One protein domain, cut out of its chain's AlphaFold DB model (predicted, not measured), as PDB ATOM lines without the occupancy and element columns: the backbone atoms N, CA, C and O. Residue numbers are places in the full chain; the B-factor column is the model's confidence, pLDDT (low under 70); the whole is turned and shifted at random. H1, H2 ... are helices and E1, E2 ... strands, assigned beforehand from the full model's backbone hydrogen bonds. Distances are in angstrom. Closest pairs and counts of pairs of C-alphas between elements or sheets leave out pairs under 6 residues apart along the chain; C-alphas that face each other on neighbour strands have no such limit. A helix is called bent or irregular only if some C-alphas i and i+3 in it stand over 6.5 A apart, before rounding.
ATOM      1  N   VAL A  33     -26.399  -1.518  48.911       96.81
ATOM      2  CA  VAL A  33     -26.169  -1.277  47.479       96.81
ATOM      3  C   VAL A  33     -25.566   0.109  47.299       96.81
ATOM      4  O   VAL A  33     -25.747   0.983  48.147       96.81
ATOM      5  N   ARG A  34     -24.825   0.311  46.208       97.56
ATOM      6  CA  ARG A  34     -24.069   1.547  45.998       97.56
ATOM      7  C   ARG A  34     -24.964   2.689  45.544       97.56
ATOM      8  O   ARG A  34     -24.878   3.773  46.107       97.56
ATOM      9  N   ASN A  35     -25.817   2.439  44.553       98.25
ATOM     10  CA  ASN A  35     -26.756   3.440  44.059       98.25
ATOM     11  C   ASN A  35     -28.109   2.836  43.688       98.25
ATOM     12  O   ASN A  35     -28.209   1.659  43.330       98.25
ATOM     13  N   LEU A  36     -29.132   3.686  43.696       98.25
ATOM     14  CA  LEU A  36     -30.462   3.406  43.165       98.25
ATOM     15  C   LEU A  36     -30.856   4.521  42.191       98.25
ATOM     16  O   LEU A  36     -30.527   5.687  42.407       98.25
ATOM     17  N   SER A  37     -31.569   4.163  41.128       97.94
ATOM     18  CA  SER A  37     -32.044   5.112  40.121       97.94
ATOM     19  C   SER A  37     -33.435   4.734  39.638       97.94
ATOM     20  O   SER A  37     -33.749   3.564  39.446       97.94
ATOM     21  N   TYR A  38     -34.267   5.739  39.425       97.69
ATOM     22  CA  TYR A  38     -35.626   5.629  38.936       97.69
ATOM     23  C   TYR A  38     -35.831   6.591  37.775       97.69
ATOM     24  O   TYR A  38     -35.621   7.798  37.911       97.69
ATOM     25  N   TRP A  39     -36.324   6.057  36.668       95.75
ATOM     26  CA  TRP A  39     -36.798   6.815  35.528       95.75
ATOM     27  C   TRP A  39     -38.292   6.603  35.332       95.75
ATOM     28  O   TRP A  39     -38.779   5.475  35.340       95.75
ATOM     29  N   SER A  40     -38.999   7.697  35.072       94.12
ATOM     30  CA  SER A  40     -40.338   7.688  34.491       94.12
ATOM     31  C   SER A  40     -40.309   8.451  33.180       94.12
ATOM     32  O   SER A  40     -40.079   9.661  33.170       94.12
ATOM     33  N   LEU A  41     -40.596   7.742  32.095       90.56
ATOM     34  CA  LEU A  41     -40.641   8.254  30.736       90.56
ATOM     35  C   LEU A  41     -42.085   8.215  30.254       90.56
ATOM     36  O   LEU A  41     -42.683   7.145  30.146       90.56
ATOM     37  N   THR A  42     -42.659   9.382  29.986       86.06
ATOM     38  CA  THR A  42     -43.927   9.472  29.260       86.06
ATOM     39  C   THR A  42     -43.606   9.654  27.788       86.06
ATOM     40  O   THR A  42     -42.925  10.610  27.425       86.06
ATOM     41  N   VAL A  43     -44.090   8.735  26.959       75.00
ATOM     42  CA  VAL A  43     -43.893   8.763  25.510       75.00
ATOM     43  C   VAL A  43     -45.218   9.131  24.845       75.00
ATOM     44  O   VAL A  43     -46.242   8.484  25.084       75.00
ATOM     45  N   ILE A  44     -45.206  10.171  24.014       73.56
ATOM     46  CA  ILE A  44     -46.336  10.577  23.172       73.56
ATOM     47  C   ILE A  44     -45.859  10.517  21.723       73.56
ATOM     48  O   ILE A  44     -44.817  11.070  21.391       73.56
ATOM     49  N   ASP A  45     -46.582   9.774  20.881       74.06
ATOM     50  CA  ASP A  45     -46.267   9.587  19.455       74.06
ATOM     51  C   ASP A  45     -44.814   9.151  19.175       74.06
ATOM     52  O   ASP A  45     -44.205   9.523  18.177       74.06
ATOM     53  N   GLY A  46     -44.247   8.336  20.073       65.69
ATOM     54  CA  GLY A  46     -42.876   7.824  19.968       65.69
ATOM     55  C   GLY A  46     -41.788   8.781  20.465       65.69
ATOM     56  O   GLY A  46     -40.620   8.405  20.469       65.69
ATOM     57  N   VAL A  47     -42.150   9.980  20.933       65.75
ATOM     58  CA  VAL A  47     -41.214  10.982  21.455       65.75
ATOM     59  C   VAL A  47     -41.335  11.070  22.982       65.75
ATOM     60  O   VAL A  47     -42.456  11.099  23.502       65.75
ATOM     61  N   PRO A  48     -40.215  11.108  23.733       68.25
ATOM     62  CA  PRO A  48     -40.247  11.431  25.156       68.25
ATOM     63  C   PRO A  48     -40.840  12.832  25.372       68.25
ATOM     64  O   PRO A  48     -40.230  13.832  25.014       68.25
ATOM     65  N   ASP A  49     -42.035  12.886  25.952       77.81
ATOM     66  CA  ASP A  49     -42.757  14.119  26.289       77.81
ATOM     67  C   ASP A  49     -42.298  14.645  27.652       77.81
ATOM     68  O   ASP A  49     -41.930  15.806  27.820       77.81
ATOM     69  N   GLN A  50     -42.239  13.747  28.637       79.62
ATOM     70  CA  GLN A  50     -41.833  14.089  29.991       79.62
ATOM     71  C   GLN A  50     -40.924  13.021  30.578       79.62
ATOM     72  O   GLN A  50     -41.247  11.829  30.586       79.62
ATOM     73  N   VAL A  51     -39.818  13.485  31.156       88.44
ATOM     74  CA  VAL A  51     -38.815  12.649  31.802       88.44
ATOM     75  C   VAL A  51     -38.690  13.034  33.275       88.44
ATOM     76  O   VAL A  51     -38.523  14.201  33.637       88.44
ATOM     77  N   THR A  52     -38.799  12.042  34.152       93.38
ATOM     78  CA  THR A  52     -38.465  12.175  35.574       93.38
ATOM     79  C   THR A  52     -37.315  11.240  35.872       93.38
ATOM     80  O   THR A  52     -37.461  10.041  35.656       93.38
ATOM     81  N   TRP A  53     -36.215  11.779  36.390       95.56
ATOM     82  CA  TRP A  53     -35.079  10.999  36.862       95.56
ATOM     83  C   TRP A  53     -34.822  11.315  38.333       95.56
ATOM     84  O   TRP A  53     -34.622  12.472  38.693       95.56
ATOM     85  N   ILE A  54     -34.873  10.286  39.175       97.75
ATOM     86  CA  ILE A  54     -34.597  10.362  40.609       97.75
ATOM     87  C   ILE A  54     -33.536   9.313  40.893       97.75
ATOM     88  O   ILE A  54     -33.776   8.129  40.673       97.75
ATOM     89  N   ALA A  55     -32.365   9.722  41.352       98.06
ATOM     90  CA  ALA A  55     -31.268   8.800  41.589       98.06
ATOM     91  C   ALA A  55     -30.389   9.276  42.736       98.06
ATOM     92  O   ALA A  55     -30.417  10.443  43.111       98.06
ATOM     93  N   THR A  56     -29.587   8.354  43.252       98.31
ATOM     94  CA  THR A  56     -28.539   8.636  44.240       98.31
ATOM     95  C   THR A  56     -27.174   8.852  43.589       98.31
ATOM     96  O   THR A  56     -26.155   8.815  44.273       98.31
ATOM     97  N   TYR A  57     -27.133   8.988  42.264       97.38
ATOM     98  CA  TYR A  57     -25.900   9.238  41.534       97.38
ATOM     99  C   TYR A  57     -25.341  10.620  41.853       97.38
ATOM    100  O   TYR A  57     -26.070  11.530  42.246       97.38
ATOM    101  N   ASP A  58     -24.043  10.781  41.610       96.31
ATOM    102  CA  ASP A  58     -23.406  12.090  41.645       96.31
ATOM    103  C   ASP A  58     -24.156  13.066  40.707       96.31
ATOM    104  O   ASP A  58     -24.330  12.764  39.516       96.31
ATOM    105  N   PRO A  59     -24.604  14.240  41.192       95.00
ATOM    106  CA  PRO A  59     -25.300  15.218  40.360       95.00
ATOM    107  C   PRO A  59     -24.500  15.666  39.127       95.00
ATOM    108  O   PRO A  59     -25.092  15.950  38.084       95.00
ATOM    109  N   ALA A  60     -23.165  15.700  39.205       95.94
ATOM    110  CA  ALA A  60     -22.302  16.012  38.069       95.94
ATOM    111  C   ALA A  60     -22.356  14.913  36.999       95.94
ATOM    112  O   ALA A  60     -22.360  15.228  35.807       95.94
ATOM    113  N   TYR A  61     -22.478  13.642  37.396       95.81
ATOM    114  CA  TYR A  61     -22.741  12.562  36.446       95.81
ATOM    115  C   TYR A  61     -24.113  12.709  35.802       95.81
ATOM    116  O   TYR A  61     -24.225  12.587  34.586       95.81
ATOM    117  N   MET A  62     -25.151  12.994  36.593       94.31
ATOM    118  CA  MET A  62     -26.504  13.160  36.056       94.31
ATOM    119  C   MET A  62     -26.549  14.287  35.017       94.31
ATOM    120  O   MET A  62     -27.077  14.099  33.920       94.31
ATOM    121  N   ALA A  63     -25.925  15.430  35.315       93.50
ATOM    122  CA  ALA A  63     -25.794  16.537  34.372       93.50
ATOM    123  C   ALA A  63     -24.992  16.144  33.120       93.50
ATOM    124  O   ALA A  63     -25.391  16.464  32.001       93.50
ATOM    125  N   HIS A  64     -23.885  15.418  33.295       92.81
ATOM    126  CA  HIS A  64     -23.077  14.925  32.184       92.81
ATOM    127  C   HIS A  64     -23.865  13.979  31.270       92.81
ATOM    128  O   HIS A  64     -23.857  14.169  30.054       92.81
ATOM    129  N   TYR A  65     -24.571  13.002  31.845       91.62
ATOM    130  CA  TYR A  65     -25.396  12.054  31.106       91.62
ATOM    131  C   TYR A  65     -26.464  12.789  30.297       91.62
ATOM    132  O   TYR A  65     -26.536  12.583  29.094       91.62
ATOM    133  N   MET A  66     -27.216  13.710  30.907       90.31
ATOM    134  CA  MET A  66     -28.269  14.462  30.205       90.31
ATOM    135  C   MET A  66     -27.745  15.388  29.098       90.31
ATOM    136  O   MET A  66     -28.507  15.771  28.215       90.31
ATOM    137  N   ASN A  67     -26.467  15.777  29.142       89.12
ATOM    138  CA  ASN A  67     -25.841  16.598  28.104       89.12
ATOM    139  C   ASN A  67     -25.272  15.760  26.946       89.12
ATOM    140  O   ASN A  67     -25.244  16.219  25.808       89.12
ATOM    141  N   ALA A  68     -24.763  14.562  27.239       84.19
ATOM    142  CA  ALA A  68     -24.098  13.701  26.259       84.19
ATOM    143  C   ALA A  68     -25.023  12.633  25.657       84.19
ATOM    144  O   ALA A  68     -24.758  12.128  24.566       84.19
ATOM    145  N   HIS A  69     -26.091  12.280  26.370       84.00
ATOM    146  CA  HIS A  69     -26.967  11.159  26.077       84.00
ATOM    147  C   HIS A  69     -28.424  11.518  26.367       84.00
ATOM    148  O   HIS A  69     -28.747  12.497  27.038       84.00
ATOM    149  N   THR A  70     -29.319  10.677  25.868       81.75
ATOM    150  CA  THR A  70     -30.723  10.682  26.262       81.75
ATOM    151  C   THR A  70     -31.159   9.235  26.473       81.75
ATOM    152  O   THR A  70     -30.510   8.342  25.926       81.75
ATOM    153  N   PRO A  71     -32.273   8.979  27.183       82.00
ATOM    154  CA  PRO A  71     -32.855   7.639  27.228       82.00
ATOM    155  C   PRO A  71     -33.125   7.051  25.832       82.00
ATOM    156  O   PRO A  71     -33.112   5.839  25.651       82.00
ATOM    157  N   LEU A  72     -33.355   7.904  24.825       78.19
ATOM    158  CA  LEU A  72     -33.413   7.478  23.433       78.19
ATOM    159  C   LEU A  72     -31.990   7.174  22.931       78.19
ATOM    160  O   LEU A  72     -31.154   8.073  22.839       78.19
ATOM    161  N   GLY A  73     -31.739   5.908  22.591       75.81
ATOM    162  CA  GLY A  73     -30.427   5.422  22.142       75.81
ATOM    163  C   GLY A  73     -29.504   4.939  23.265       75.81
ATOM    164  O   GLY A  73     -28.345   4.630  22.997       75.81
ATOM    165  N   ASP A  74     -29.995   4.875  24.507       82.88
ATOM    166  CA  ASP A  74     -29.344   4.113  25.570       82.88
ATOM    167  C   ASP A  74     -29.820   2.644  25.497       82.88
ATOM    168  O   ASP A  74     -31.022   2.392  25.637       82.88
ATOM    169  N   PRO A  75     -28.913   1.668  25.306       83.56
ATOM    170  CA  PRO A  75     -29.259   0.249  25.192       83.56
ATOM    171  C   PRO A  75     -30.037  -0.308  26.389       83.56
ATOM    172  O   PRO A  75     -30.867  -1.203  26.233       83.56
ATOM    173  N   ALA A  76     -29.843   0.243  27.595       82.31
ATOM    174  CA  ALA A  76     -30.625  -0.168  28.760       82.31
ATOM    175  C   ALA A  76     -32.119   0.165  28.593       82.31
ATOM    176  O   ALA A  76     -32.974  -0.482  29.199       82.31
ATOM    177  N   PHE A  77     -32.441   1.156  27.761       83.06
ATOM    178  CA  PHE A  77     -33.787   1.653  27.499       83.06
ATOM    179  C   PHE A  77     -34.408   1.064  26.222       83.06
ATOM    180  O   PHE A  77     -35.627   1.130  26.073       83.06
ATOM    181  N   GLU A  78     -33.627   0.439  25.333       77.44
ATOM    182  CA  GLU A  78     -34.120  -0.129  24.064       77.44
ATOM    183  C   GLU A  78     -35.190  -1.214  24.267       77.44
ATOM    184  O   GLU A  78     -36.136  -1.314  23.489       77.44
ATOM    185  N   HIS A  79     -35.111  -1.956  25.374       66.19
ATOM    186  CA  HIS A  79     -36.081  -2.999  25.730       66.19
ATOM    187  C   HIS A  79     -37.292  -2.488  26.527       66.19
ATOM    188  O   HIS A  79     -38.123  -3.276  27.001       66.19
ATOM    189  N   LEU A  80     -37.437  -1.169  26.712       66.06
ATOM    190  CA  LEU A  80     -38.590  -0.620  27.421       66.06
ATOM    191  C   LEU A  80     -39.882  -0.922  26.662       66.06
ATOM    192  O   LEU A  80     -40.200  -0.336  25.630       66.06
ATOM    193  N   GLY A  81     -40.705  -1.793  27.242       56.97
ATOM    194  CA  GLY A  81     -42.004  -2.160  26.684       56.97
ATOM    195  C   GLY A  81     -42.093  -3.570  26.106       56.97
ATOM    196  O   GLY A  81     -43.175  -3.972  25.667       56.97
ATOM    197  N   GLU A  82     -41.010  -4.336  26.165       66.12
ATOM    198  CA  GLU A  82     -41.051  -5.790  26.028       66.12
ATOM    199  C   GLU A  82     -41.492  -6.440  27.358       66.12
ATOM    200  O   GLU A  82     -41.906  -5.752  28.301       66.12
ATOM    201  N   LYS A  83     -41.491  -7.778  27.450       60.22
ATOM    202  CA  LYS A  83     -41.791  -8.458  28.724       60.22
ATOM    203  C   LYS A  83     -40.807  -7.962  29.799       60.22
ATOM    204  O   LYS A  83     -39.614  -7.956  29.513       60.22
ATOM    205  N   PRO A  84     -41.262  -7.605  31.019       64.38
ATOM    206  CA  PRO A  84     -40.365  -7.158  32.081       64.38
ATOM    207  C   PRO A  84     -39.291  -8.210  32.362       64.38
ATOM    208  O   PRO A  84     -39.595  -9.303  32.846       64.38
ATOM    209  N   GLN A  85     -38.046  -7.878  32.045       81.62
ATOM    210  CA  GLN A  85     -36.879  -8.715  32.291       81.62
ATOM    211  C   GLN A  85     -35.822  -7.879  32.985       81.62
ATOM    212  O   GLN A  85     -35.615  -6.719  32.651       81.62
ATOM    213  N   VAL A  86     -35.179  -8.469  33.983       90.56
ATOM    214  CA  VAL A  86     -34.063  -7.816  34.650       90.56
ATOM    215  C   VAL A  86     -32.874  -7.828  33.693       90.56
ATOM    216  O   VAL A  86     -32.411  -8.894  33.299       90.56
ATOM    217  N   ILE A  87     -32.398  -6.642  33.340       92.25
ATOM    218  CA  ILE A  87     -31.233  -6.408  32.495       92.25
ATOM    219  C   ILE A  87     -30.004  -6.380  33.398       92.25
ATOM    220  O   ILE A  87     -29.942  -5.572  34.326       92.25
ATOM    221  N   ASP A  88     -29.032  -7.247  33.127       93.69
ATOM    222  CA  ASP A  88     -27.723  -7.225  33.775       93.69
ATOM    223  C   ASP A  88     -26.761  -6.336  32.989       93.69
ATOM    224  O   ASP A  88     -26.497  -6.573  31.811       93.69
ATOM    225  N   TRP A  89     -26.218  -5.316  33.650       94.69
ATOM    226  CA  TRP A  89     -25.294  -4.374  33.023       94.69
ATOM    227  C   TRP A  89     -24.010  -5.038  32.534       94.69
ATOM    228  O   TRP A  89     -23.467  -4.626  31.516       94.69
ATOM    229  N   SER A  90     -23.518  -6.069  33.222       92.31
ATOM    230  CA  SER A  90     -22.310  -6.782  32.798       92.31
ATOM    231  C   SER A  90     -22.527  -7.569  31.504       92.31
ATOM    232  O   SER A  90     -21.656  -7.554  30.636       92.31
ATOM    233  N   GLU A  91     -23.699  -8.189  31.349       92.31
ATOM    234  CA  GLU A  91     -24.091  -8.897  30.127       92.31
ATOM    235  C   GLU A  91     -24.312  -7.905  28.979       92.31
ATOM    236  O   GLU A  91     -23.820  -8.130  27.877       92.31
ATOM    237  N   LEU A  92     -24.973  -6.773  29.252       91.44
ATOM    238  CA  LEU A  92     -25.217  -5.721  28.263       91.44
ATOM    239  C   LEU A  92     -23.912  -5.073  27.779       91.44
ATOM    240  O   LEU A  92     -23.684  -4.956  26.579       91.44
ATOM    241  N   ASN A  93     -23.014  -4.716  28.698       91.38
ATOM    242  CA  ASN A  93     -21.721  -4.111  28.370       91.38
ATOM    243  C   ASN A  93     -20.819  -5.041  27.548       91.38
ATOM    244  O   ASN A  93     -19.982  -4.561  26.793       91.38
ATOM    245  N   ALA A  94     -20.968  -6.360  27.692       90.69
ATOM    246  CA  ALA A  94     -20.196  -7.329  26.917       90.69
ATOM    247  C   ALA A  94     -20.627  -7.406  25.442       90.69
ATOM    248  O   ALA A  94     -19.844  -7.868  24.610       90.69
ATOM    249  N   VAL A  95     -21.852  -6.983  25.116       91.38
ATOM    250  CA  VAL A  95     -22.419  -7.100  23.763       91.38
ATOM    251  C   VAL A  95     -22.708  -5.755  23.102       91.38
ATOM    252  O   VAL A  95     -22.842  -5.712  21.881       91.38
ATOM    253  N   ASP A  96     -22.759  -4.665  23.873       91.62
ATOM    254  CA  ASP A  96     -23.033  -3.323  23.372       91.62
ATOM    255  C   ASP A  96     -21.959  -2.299  23.788       91.62
ATOM    256  O   ASP A  96     -21.788  -1.950  24.961       91.62
ATOM    257  N   GLY A  97     -21.260  -1.754  22.788       90.19
ATOM    258  CA  GLY A  97     -20.181  -0.790  23.006       90.19
ATOM    259  C   GLY A  97     -20.652   0.595  23.466       90.19
ATOM    260  O   GLY A  97     -19.851   1.369  23.989       90.19
ATOM    261  N   THR A  98     -21.920   0.963  23.265       90.69
ATOM    262  CA  THR A  98     -22.482   2.213  23.804       90.69
ATOM    263  C   THR A  98     -22.706   2.089  25.304       90.69
ATOM    264  O   THR A  98     -22.242   2.957  26.045       90.69
ATOM    265  N   SER A  99     -23.313   0.992  25.755       90.38
ATOM    266  CA  SER A  99     -23.479   0.672  27.175       90.38
ATOM    267  C   SER A  99     -22.126   0.578  27.885       90.38
ATOM    268  O   SER A  99     -21.940   1.167  28.956       90.38
ATOM    269  N   GLU A 100     -21.139  -0.070  27.255       93.06
ATOM    270  CA  GLU A 100     -19.770  -0.139  27.773       93.06
ATOM    271  C   GLU A 100     -19.176   1.264  27.988       93.06
ATOM    272  O   GLU A 100     -18.673   1.566  29.072       93.06
ATOM    273  N   ARG A 101     -19.276   2.156  26.990       93.00
ATOM    274  CA  ARG A 101     -18.765   3.536  27.089       93.00
ATOM    275  C   ARG A 101     -19.481   4.350  28.166       93.00
ATOM    276  O   ARG A 101     -18.811   5.054  28.925       93.00
ATOM    277  N   ILE A 102     -20.811   4.256  28.245       91.81
ATOM    278  CA  ILE A 102     -21.610   4.935  29.277       91.81
ATOM    279  C   ILE A 102     -21.159   4.464  30.663       91.81
ATOM    280  O   ILE A 102     -20.873   5.296  31.527       91.81
ATOM    281  N   THR A 103     -21.011   3.150  30.860       91.94
ATOM    282  CA  THR A 103     -20.553   2.566  32.129       91.94
ATOM    283  C   THR A 103     -19.129   3.005  32.467       91.94
ATOM    284  O   THR A 103     -18.869   3.461  33.579       91.94
ATOM    285  N   ALA A 104     -18.197   2.941  31.511       92.44
ATOM    286  CA  ALA A 104     -16.812   3.364  31.713       92.44
ATOM    287  C   ALA A 104     -16.720   4.834  32.153       92.44
ATOM    288  O   ALA A 104     -15.933   5.175  33.035       92.44
ATOM    289  N   GLN A 105     -17.564   5.705  31.604       93.56
ATOM    290  CA  GLN A 105     -17.652   7.091  32.047       93.56
ATOM    291  C   GLN A 105     -18.300   7.213  33.436       93.56
ATOM    292  O   GLN A 105     -17.794   7.954  34.277       93.56
ATOM    293  N   ALA A 106     -19.371   6.463  33.706       94.31
ATOM    294  CA  ALA A 106     -20.089   6.459  34.982       94.31
ATOM    295  C   ALA A 106     -19.199   6.049  36.170       94.31
ATOM    296  O   ALA A 106     -19.287   6.641  37.248       94.31
ATOM    297  N   THR A 107     -18.275   5.103  35.968       94.75
ATOM    298  CA  THR A 107     -17.320   4.675  37.012       94.75
ATOM    299  C   THR A 107     -16.448   5.804  37.551       94.75
ATOM    300  O   THR A 107     -16.114   5.804  38.735       94.75
ATOM    301  N   ARG A 108     -16.160   6.829  36.738       94.94
ATOM    302  CA  ARG A 108     -15.402   8.022  37.162       94.94
ATOM    303  C   ARG A 108     -16.146   8.864  38.198       94.94
ATOM    304  O   ARG A 108     -15.514   9.622  38.924       94.94
ATOM    305  N   TYR A 109     -17.463   8.698  38.279       96.31
ATOM    306  CA  TYR A 109     -18.349   9.352  39.240       96.31
ATOM    307  C   TYR A 109     -18.820   8.391  40.336       96.31
ATOM    308  O   TYR A 109     -19.774   8.666  41.059       96.31
ATOM    309  N   GLY A 110     -18.174   7.230  40.463       94.06
ATOM    310  CA  GLY A 110     -18.505   6.271  41.506       94.06
ATOM    311  C   GLY A 110     -19.798   5.493  41.262       94.06
ATOM    312  O   GLY A 110     -20.465   5.109  42.221       94.06
ATOM    313  N   ILE A 111     -20.154   5.237  40.004       96.69
ATOM    314  CA  ILE A 111     -21.176   4.248  39.645       96.69
ATOM    315  C   ILE A 111     -20.451   2.970  39.234       96.69
ATOM    316  O   ILE A 111     -19.681   2.971  38.280       96.69
ATOM    317  N   ALA A 112     -20.662   1.884  39.974       94.56
ATOM    318  CA  ALA A 112     -19.965   0.623  39.741       94.56
ATOM    319  C   ALA A 112     -20.311   0.018  38.370       94.56
ATOM    320  O   ALA A 112     -21.378   0.286  37.818       94.56
ATOM    321  N   LYS A 113     -19.455  -0.879  37.872       94.12
ATOM    322  CA  LYS A 113     -19.716  -1.666  36.653       94.12
ATOM    323  C   LYS A 113     -20.953  -2.562  36.788       94.12
ATOM    324  O   LYS A 113     -21.657  -2.790  35.807       94.12
ATOM    325  N   HIS A 114     -21.198  -3.089  37.987       96.19
ATOM    326  CA  HIS A 114     -22.257  -4.059  38.226       96.19
ATOM    327  C   HIS A 114     -23.564  -3.394  38.634       96.19
ATOM    328  O   HIS A 114     -23.624  -2.520  39.503       96.19
ATOM    329  N   GLY A 115     -24.644  -3.851  38.025       95.88
ATOM    330  CA  GLY A 115     -25.967  -3.354  38.318       95.88
ATOM    331  C   GLY A 115     -27.028  -4.109  37.550       95.88
ATOM    332  O   GLY A 115     -26.744  -4.881  36.634       95.88
ATOM    333  N   LEU A 116     -28.263  -3.885  37.974       95.50
ATOM    334  CA  LEU A 116     -29.447  -4.428  37.341       95.50
ATOM    335  C   LEU A 116     -30.387  -3.290  36.994       95.50
ATOM    336  O   LEU A 116     -30.481  -2.296  37.714       95.50
ATOM    337  N   SER A 117     -31.114  -3.449  35.901       95.12
ATOM    338  CA  SER A 117     -32.195  -2.554  35.504       95.12
ATOM    339  C   SER A 117     -33.460  -3.354  35.244       95.12
ATOM    340  O   SER A 117     -33.420  -4.423  34.648       95.12
ATOM    341  N   TYR A 118     -34.582  -2.880  35.767       93.56
ATOM    342  CA  TYR A 118     -35.881  -3.526  35.669       93.56
ATOM    343  C   TYR A 118     -36.874  -2.568  35.000       93.56
ATOM    344  O   TYR A 118     -37.399  -1.663  35.660       93.56
ATOM    345  N   PRO A 119     -37.120  -2.750  33.690       92.56
ATOM    346  CA  PRO A 119     -38.130  -2.014  32.962       92.56
ATOM    347  C   PRO A 119     -39.523  -2.574  33.251       92.56
ATOM    348  O   PRO A 119     -39.743  -3.787  33.273       92.56
ATOM    349  N   PHE A 120     -40.501  -1.689  33.401       90.88
ATOM    350  CA  PHE A 120     -41.916  -2.050  33.421       90.88
ATOM    351  C   PHE A 120     -42.788  -0.894  32.922       90.88
ATOM    352  O   PHE A 120     -42.320   0.224  32.724       90.88
ATOM    353  N   ARG A 121     -44.070  -1.165  32.665       89.31
ATOM    354  CA  ARG A 121     -45.030  -0.164  32.182       89.31
ATOM    355  C   ARG A 121     -45.985   0.284  33.287       89.31
ATOM    356  O   ARG A 121     -46.426  -0.540  34.084       89.31
ATOM    357  N   ASP A 122     -46.356   1.561  33.253       90.56
ATOM    358  CA  ASP A 122     -47.485   2.143  33.987       90.56
ATOM    359  C   ASP A 122     -48.541   2.586  32.957       90.56
ATOM    360  O   ASP A 122     -48.493   3.669  32.372       90.56
ATOM    361  N   GLY A 123     -49.458   1.677  32.622       87.81
ATOM    362  CA  GLY A 123     -50.395   1.874  31.514       87.81
ATOM    363  C   GLY A 123     -49.727   1.820  30.131       87.81
ATOM    364  O   GLY A 123     -48.724   1.137  29.928       87.81
ATOM    365  N   THR A 124     -50.319   2.497  29.143       82.19
ATOM    366  CA  THR A 124     -49.897   2.397  27.731       82.19
ATOM    367  C   THR A 124     -48.821   3.397  27.323       82.19
ATOM    368  O   THR A 124     -48.086   3.133  26.377       82.19
ATOM    369  N   LYS A 125     -48.728   4.538  28.013       83.00
ATOM    370  CA  LYS A 125     -47.872   5.670  27.614       83.00
ATOM    371  C   LYS A 125     -46.646   5.869  28.496       83.00
ATOM    372  O   LYS A 125     -45.760   6.635  28.128       83.00
ATOM    373  N   ARG A 126     -46.606   5.232  29.668       88.81
ATOM    374  CA  ARG A 126     -45.535   5.438  30.637       88.81
ATOM    375  C   ARG A 126     -44.678   4.196  30.774       88.81
ATOM    376  O   ARG A 126     -45.156   3.099  31.062       88.81
ATOM    377  N   GLN A 127     -43.392   4.414  30.572       90.75
ATOM    378  CA  GLN A 127     -42.332   3.443  30.731       90.75
ATOM    379  C   GLN A 127     -41.532   3.813  31.973       90.75
ATOM    380  O   GLN A 127     -41.150   4.968  32.167       90.75
ATOM    381  N   ILE A 128     -41.312   2.826  32.826       93.19
ATOM    382  CA  ILE A 128     -40.552   2.960  34.056       93.19
ATOM    383  C   ILE A 128     -39.287   2.133  33.920       93.19
ATOM    384  O   ILE A 128     -39.351   0.984  33.488       93.19
ATOM    385  N   MET A 129     -38.160   2.701  34.335       94.19
ATOM    386  CA  MET A 129     -36.931   1.951  34.559       94.19
ATOM    387  C   MET A 129     -36.497   2.153  36.000       94.19
ATOM    388  O   MET A 129     -36.307   3.284  36.440       94.19
ATOM    389  N   PHE A 130     -36.327   1.061  36.733       96.06
ATOM    390  CA  PHE A 130     -35.704   1.103  38.048       96.06
ATOM    391  C   PHE A 130     -34.355   0.396  37.976       96.06
ATOM    392  O   PHE A 130     -34.278  -0.705  37.440       96.06
ATOM    393  N   SER A 131     -33.308   0.994  38.531       97.00
ATOM    394  CA  SER A 131     -31.946   0.470  38.492       97.00
ATOM    395  C   SER A 131     -31.332   0.389  39.885       97.00
ATOM    396  O   SER A 131     -31.571   1.238  40.747       97.00
ATOM    397  N   VAL A 132     -30.506  -0.630  40.091       97.31
ATOM    398  CA  VAL A 132     -29.684  -0.835  41.286       97.31
ATOM    399  C   VAL A 132     -28.248  -1.061  40.857       97.31
ATOM    400  O   VAL A 132     -27.983  -1.810  39.922       97.31
ATOM    401  N   ASN A 133     -27.323  -0.412  41.545       97.69
ATOM    402  CA  ASN A 133     -25.896  -0.503  41.293       97.69
ATOM    403  C   ASN A 133     -25.210  -1.089  42.523       97.69
ATOM    404  O   ASN A 133     -25.480  -0.661  43.648       97.69
ATOM    405  N   VAL A 134     -24.331  -2.060  42.313       97.06
ATOM    406  CA  VAL A 134     -23.669  -2.801  43.386       97.06
ATOM    407  C   VAL A 134     -22.169  -2.713  43.182       97.06
ATOM    408  O   VAL A 134     -21.669  -2.985  42.096       97.06
ATOM    409  N   GLU A 135     -21.450  -2.331  44.232       96.69
ATOM    410  CA  GLU A 135     -19.993  -2.414  44.234       96.69
ATOM    411  C   GLU A 135     -19.577  -3.822  44.634       96.69
ATOM    412  O   GLU A 135     -19.759  -4.222  45.784       96.69
ATOM    413  N   CYS A 136     -19.029  -4.573  43.690       96.75
ATOM    414  CA  CYS A 136     -18.437  -5.876  43.949       96.75
ATOM    415  C   CYS A 136     -17.398  -6.205  42.876       96.75
ATOM    416  O   CYS A 136     -17.271  -5.493  41.878       96.75
ATOM    417  N   SER A 137     -16.653  -7.286  43.089       96.56
ATOM    418  CA  SER A 137     -15.785  -7.858  42.062       96.56
ATOM    419  C   SER A 137     -16.606  -8.613  41.003       96.56
ATOM    420  O   SER A 137     -17.743  -9.016  41.265       96.56
ATOM    421  N   ASP A 138     -16.003  -8.870  39.836       95.56
ATOM    422  CA  ASP A 138     -16.594  -9.745  38.810       95.56
ATOM    423  C   ASP A 138     -16.844 -11.170  39.361       95.56
ATOM    424  O   ASP A 138     -17.825 -11.815  38.993       95.56
ATOM    425  N   GLU A 139     -15.989 -11.651  40.275       97.38
ATOM    426  CA  GLU A 139     -16.112 -12.964  40.929       97.38
ATOM    427  C   GLU A 139     -17.316 -13.029  41.882       97.38
ATOM    428  O   GLU A 139     -18.035 -14.029  41.927       97.38
ATOM    429  N   ASP A 140     -17.576 -11.949  42.622       97.69
ATOM    430  CA  ASP A 140     -18.688 -11.869  43.571       97.69
ATOM    431  C   ASP A 140     -20.031 -11.551  42.900       97.69
ATOM    432  O   ASP A 140     -21.091 -11.792  43.492       97.69
ATOM    433  N   TRP A 141     -20.013 -11.023  41.672       96.88
ATOM    434  CA  TRP A 141     -21.213 -10.530  40.999       96.88
ATOM    435  C   TRP A 141     -22.350 -11.556  40.897       96.88
ATOM    436  O   TRP A 141     -23.478 -11.199  41.245       96.88
ATOM    437  N   PRO A 142     -22.125 -12.834  40.527       95.81
ATOM    438  CA  PRO A 142     -23.207 -13.818  40.472       95.81
ATOM    439  C   PRO A 142     -23.952 -13.979  41.807       95.81
ATOM    440  O   PRO A 142     -25.178 -14.127  41.826       95.81
ATOM    441  N   ARG A 143     -23.230 -13.903  42.935       95.69
ATOM    442  CA  ARG A 143     -23.808 -13.988  44.283       95.69
ATOM    443  C   ARG A 143     -24.610 -12.733  44.621       95.69
ATOM    444  O   ARG A 143     -25.745 -12.842  45.088       95.69
ATOM    445  N   GLU A 144     -24.052 -11.552  44.361       95.81
ATOM    446  CA  GLU A 144     -24.731 -10.278  44.624       95.81
ATOM    447  C   GLU A 144     -25.967 -10.082  43.736       95.81
ATOM    448  O   GLU A 144     -27.025  -9.678  44.227       95.81
ATOM    449  N   LYS A 145     -25.890 -10.459  42.455       95.31
ATOM    450  CA  LYS A 145     -27.025 -10.475  41.523       95.31
ATOM    451  C   LYS A 145     -28.183 -11.299  42.081       95.31
ATOM    452  O   LYS A 145     -29.309 -10.806  42.150       95.31
ATOM    453  N   ALA A 146     -27.914 -12.526  42.532       93.25
ATOM    454  CA  ALA A 146     -28.934 -13.395  43.115       93.25
ATOM    455  C   ALA A 146     -29.564 -12.790  44.384       93.25
ATOM    456  O   ALA A 146     -30.788 -12.829  44.541       93.25
ATOM    457  N   ARG A 147     -28.751 -12.177  45.257       93.31
ATOM    458  CA  ARG A 147     -29.221 -11.489  46.471       93.31
ATOM    459  C   ARG A 147     -30.180 -10.344  46.144       93.31
ATOM    460  O   ARG A 147     -31.203 -10.188  46.808       93.31
ATOM    461  N   VAL A 148     -29.848  -9.536  45.140       92.12
ATOM    462  CA  VAL A 148     -30.606  -8.327  44.805       92.12
ATOM    463  C   VAL A 148     -31.894  -8.655  44.046       92.12
ATOM    464  O   VAL A 148     -32.946  -8.107  44.384       92.12
ATOM    465  N   ILE A 149     -31.863  -9.593  43.088       90.12
ATOM    466  CA  ILE A 149     -33.035  -9.971  42.269       90.12
ATOM    467  C   ILE A 149     -34.260 -10.311  43.128       90.12
ATOM    468  O   ILE A 149     -35.367  -9.879  42.802       90.12
ATOM    469  N   GLY A 150     -34.075 -11.030  44.241       82.50
ATOM    470  CA  GLY A 150     -35.176 -11.505  45.087       82.50
ATOM    471  C   GLY A 150     -36.070 -10.403  45.672       82.50
ATOM    472  O   GLY A 150     -37.238 -10.654  45.958       82.50
ATOM    473  N   MET A 151     -35.558  -9.178  45.819       82.88
ATOM    474  CA  MET A 151     -36.313  -8.031  46.346       82.88
ATOM    475  C   MET A 151     -36.550  -6.918  45.324       82.88
ATOM    476  O   MET A 151     -37.481  -6.124  45.474       82.88
ATOM    477  N   PHE A 152     -35.709  -6.852  44.295       89.06
ATOM    478  CA  PHE A 152     -35.558  -5.683  43.438       89.06
ATOM    479  C   PHE A 152     -36.854  -5.263  42.740       89.06
ATOM    480  O   PHE A 152     -37.253  -4.101  42.827       89.06
ATOM    481  N   CYS A 153     -37.563  -6.209  42.118       90.38
ATOM    482  CA  CYS A 153     -38.794  -5.905  41.387       90.38
ATOM    483  C   CYS A 153     -39.902  -5.388  42.318       90.38
ATOM    484  O   CYS A 153     -40.569  -4.404  42.006       90.38
ATOM    485  N   GLY A 154     -40.084  -6.016  43.487       92.50
ATOM    486  CA  GLY A 154     -41.082  -5.583  44.471       92.50
ATOM    487  C   GLY A 154     -40.784  -4.185  45.017       92.50
ATOM    488  O   GLY A 154     -41.686  -3.354  45.124       92.50
ATOM    489  N   PHE A 155     -39.507  -3.899  45.286       95.25
ATOM    490  CA  PHE A 155     -39.061  -2.572  45.698       95.25
ATOM    491  C   PHE A 155     -39.322  -1.510  44.621       95.25
ATOM    492  O   PHE A 155     -39.838  -0.439  44.940       95.25
ATOM    493  N   ALA A 156     -39.036  -1.817  43.352       95.75
ATOM    494  CA  ALA A 156     -39.275  -0.911  42.233       95.75
ATOM    495  C   ALA A 156     -40.757  -0.513  42.109       95.75
ATOM    496  O   ALA A 156     -41.075   0.673  42.000       95.75
ATOM    497  N   HIS A 157     -41.671  -1.487  42.204       95.25
ATOM    498  CA  HIS A 157     -43.119  -1.233  42.194       95.25
ATOM    499  C   HIS A 157     -43.577  -0.432  43.416       95.25
ATOM    500  O   HIS A 157     -44.355   0.511  43.276       95.25
ATOM    501  N   ALA A 158     -43.064  -0.752  44.607       95.69
ATOM    502  CA  ALA A 158     -43.395  -0.028  45.832       95.69
ATOM    503  C   ALA A 158     -42.921   1.435  45.792       95.69
ATOM    504  O   ALA A 158     -43.655   2.334  46.202       95.69
ATOM    505  N   PHE A 159     -41.716   1.693  45.273       97.56
ATOM    506  CA  PHE A 159     -41.222   3.053  45.070       97.56
ATOM    507  C   PHE A 159     -42.068   3.800  44.034       97.56
ATOM    508  O   PHE A 159     -42.509   4.922  44.291       97.56
ATOM    509  N   HIS A 160     -42.357   3.161  42.895       96.81
ATOM    510  CA  HIS A 160     -43.174   3.757  41.843       96.81
ATOM    511  C   HIS A 160     -44.566   4.159  42.349       96.81
ATOM    512  O   HIS A 160     -44.993   5.285  42.111       96.81
ATOM    513  N   ALA A 161     -45.240   3.293  43.110       96.31
ATOM    514  CA  ALA A 161     -46.563   3.580  43.666       96.31
ATOM    515  C   ALA A 161     -46.588   4.863  44.519       96.31
ATOM    516  O   ALA A 161     -47.570   5.603  44.483       96.31
ATOM    517  N   ARG A 162     -45.499   5.147  45.245       97.25
ATOM    518  CA  ARG A 162     -45.371   6.314  46.131       97.25
ATOM    519  C   ARG A 162     -44.966   7.593  45.402       97.25
ATOM    520  O   ARG A 162     -45.327   8.679  45.845       97.25
ATOM    521  N   VAL A 163     -44.209   7.487  44.309       96.88
ATOM    522  CA  VAL A 163     -43.745   8.658  43.540       96.88
ATOM    523  C   VAL A 163     -44.695   9.046  42.410       96.88
ATOM    524  O   VAL A 163     -44.729  10.207  42.008       96.88
ATOM    525  N   ARG A 164     -45.501   8.101  41.911       95.31
ATOM    526  CA  ARG A 164     -46.420   8.316  40.787       95.31
ATOM    527  C   ARG A 164     -47.310   9.556  40.955       95.31
ATOM    528  O   ARG A 164     -47.347  10.344  40.013       95.31
ATOM    529  N   PRO A 165     -47.949   9.814  42.116       94.25
ATOM    530  CA  PRO A 165     -48.794  10.998  42.261       94.25
ATOM    531  C   PRO A 165     -48.033  12.325  42.095       94.25
ATOM    532  O   PRO A 165     -48.589  13.273  41.549       94.25
ATOM    533  N   LEU A 166     -46.757  12.394  42.502       93.19
ATOM    534  CA  LEU A 166     -45.914  13.579  42.284       93.19
ATOM    535  C   LEU A 166     -45.577  13.776  40.804       93.19
ATOM    536  O   LEU A 166     -45.603  14.900  40.302       93.19
ATOM    537  N   VAL A 167     -45.266  12.684  40.099       92.25
ATOM    538  CA  VAL A 167     -45.005  12.715  38.652       92.25
ATOM    539  C   VAL A 167     -46.245  13.204  37.901       92.25
ATOM    540  O   VAL A 167     -46.133  14.085  37.046       92.25
ATOM    541  N   ASP A 168     -47.424  12.693  38.264       91.00
ATOM    542  CA  ASP A 168     -48.704  13.087  37.672       91.00
ATOM    543  C   ASP A 168     -49.038  14.559  37.953       91.00
ATOM    544  O   ASP A 168     -49.425  15.289  37.039       91.00
ATOM    545  N   ALA A 169     -48.837  15.023  39.190       88.88
ATOM    546  CA  ALA A 169     -49.077  16.413  39.570       88.88
ATOM    547  C   ALA A 169     -48.163  17.387  38.809       88.88
ATOM    548  O   ALA A 169     -48.638  18.399  38.297       88.88
TER     549      ALA A 169
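Overview. This is residues 33 to 169 of the 174 residues of the protein "Autoind_bind domain-containing protein" of Hyphomicrobiales bacterium (UniProt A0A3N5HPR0). A twisted sheet of four strands has one face covered by the long bent helix H5, whose first arm, H5a, runs along the edge strand E3 and whose second arm, H5b, slants over the strands. On the other side of the sheet gather the shorter helices: H2 and H3 next to it, H4 and H1 farther out. The 137 printed residues hold, in chain order, E1, E2, H1, H2, H3, H4, E3, E4 and H5; the sheet's order is E2, E1, E4, E3, antiparallel throughout, and the class is mixed, helices and strands. The whole is compact and rounded, with a radius of gyration of the C-alphas of 14.4 A and spans of 42 by 33 by 26 A.

Along the chain. Find C-alpha 35 at (-26.756, 3.440, 44.059); from there E1, residues 35 to 44, runs 29.5 A. E2, residues 47 to 55, bends by 61 degrees at residue 50; E3, residues 114 to 122, spans 26.3 A and E4, residues 126 to 134, 26.6 A. Between E2 and E3 look for H1, residues 59 to 68, H2, residues 75 to 78, H3, residues 89 to 95, and H4, residues 97 to 107, which is 15.3 A long. H5, residues 141 to 169, was assigned as one helix by its hydrogen bonds, but it is bent: C-alphas 150 and 153 are 7.6 A apart. Its arm H5a, residues 141 to 150, begins at C-alpha 141, (-21.213, -10.530, 40.999); H5b, residues 153 to 169, spans 24.6 A to C-alpha 169 at (-49.077, 16.413, 39.570) and is irregular, with C-alphas 162 and 165 7.0 A apart.

Arrangement. Look first at inner strands E1 and E4, where N 39 and O 129 are 2.8 A apart, within hydrogen-bond range. In the hairpin E1 and E2, N 40 and O 52 are 2.9 A apart; in the hairpin E3 and E4, N 118 and O 130 are 2.8 A apart. H5a and H5b are on the same face, at heights over the sheet of 9.3 and 9.5 A; the closest C-alphas of E4 and H5b are Phe 130 and Ala 156, 5.9 A. H3 is on the opposite face, over none of the strands. H3 and H4 touch only at the corner, Asn 93 to Glu 100, C-alphas 4.5 A apart. H1 and H4 are close but not clearly touching, Tyr 61 to Ala 106, C-alphas 6.8 A apart. Every O i to N i+4 pair is within hydrogen-bond range in H1 and H4, against 2 of 3 in H3, 5 of 6 in H5a and 11 of 13 in H5b; H2 is too short for one.

Size, cuts and confidence. The C-alphas farthest apart are those of Glu 139 and Ala 169, 44.2 A. The printed part has no cut, and no link is long. Confidence is under 70 at residues 46 to 48 and 79 to 84.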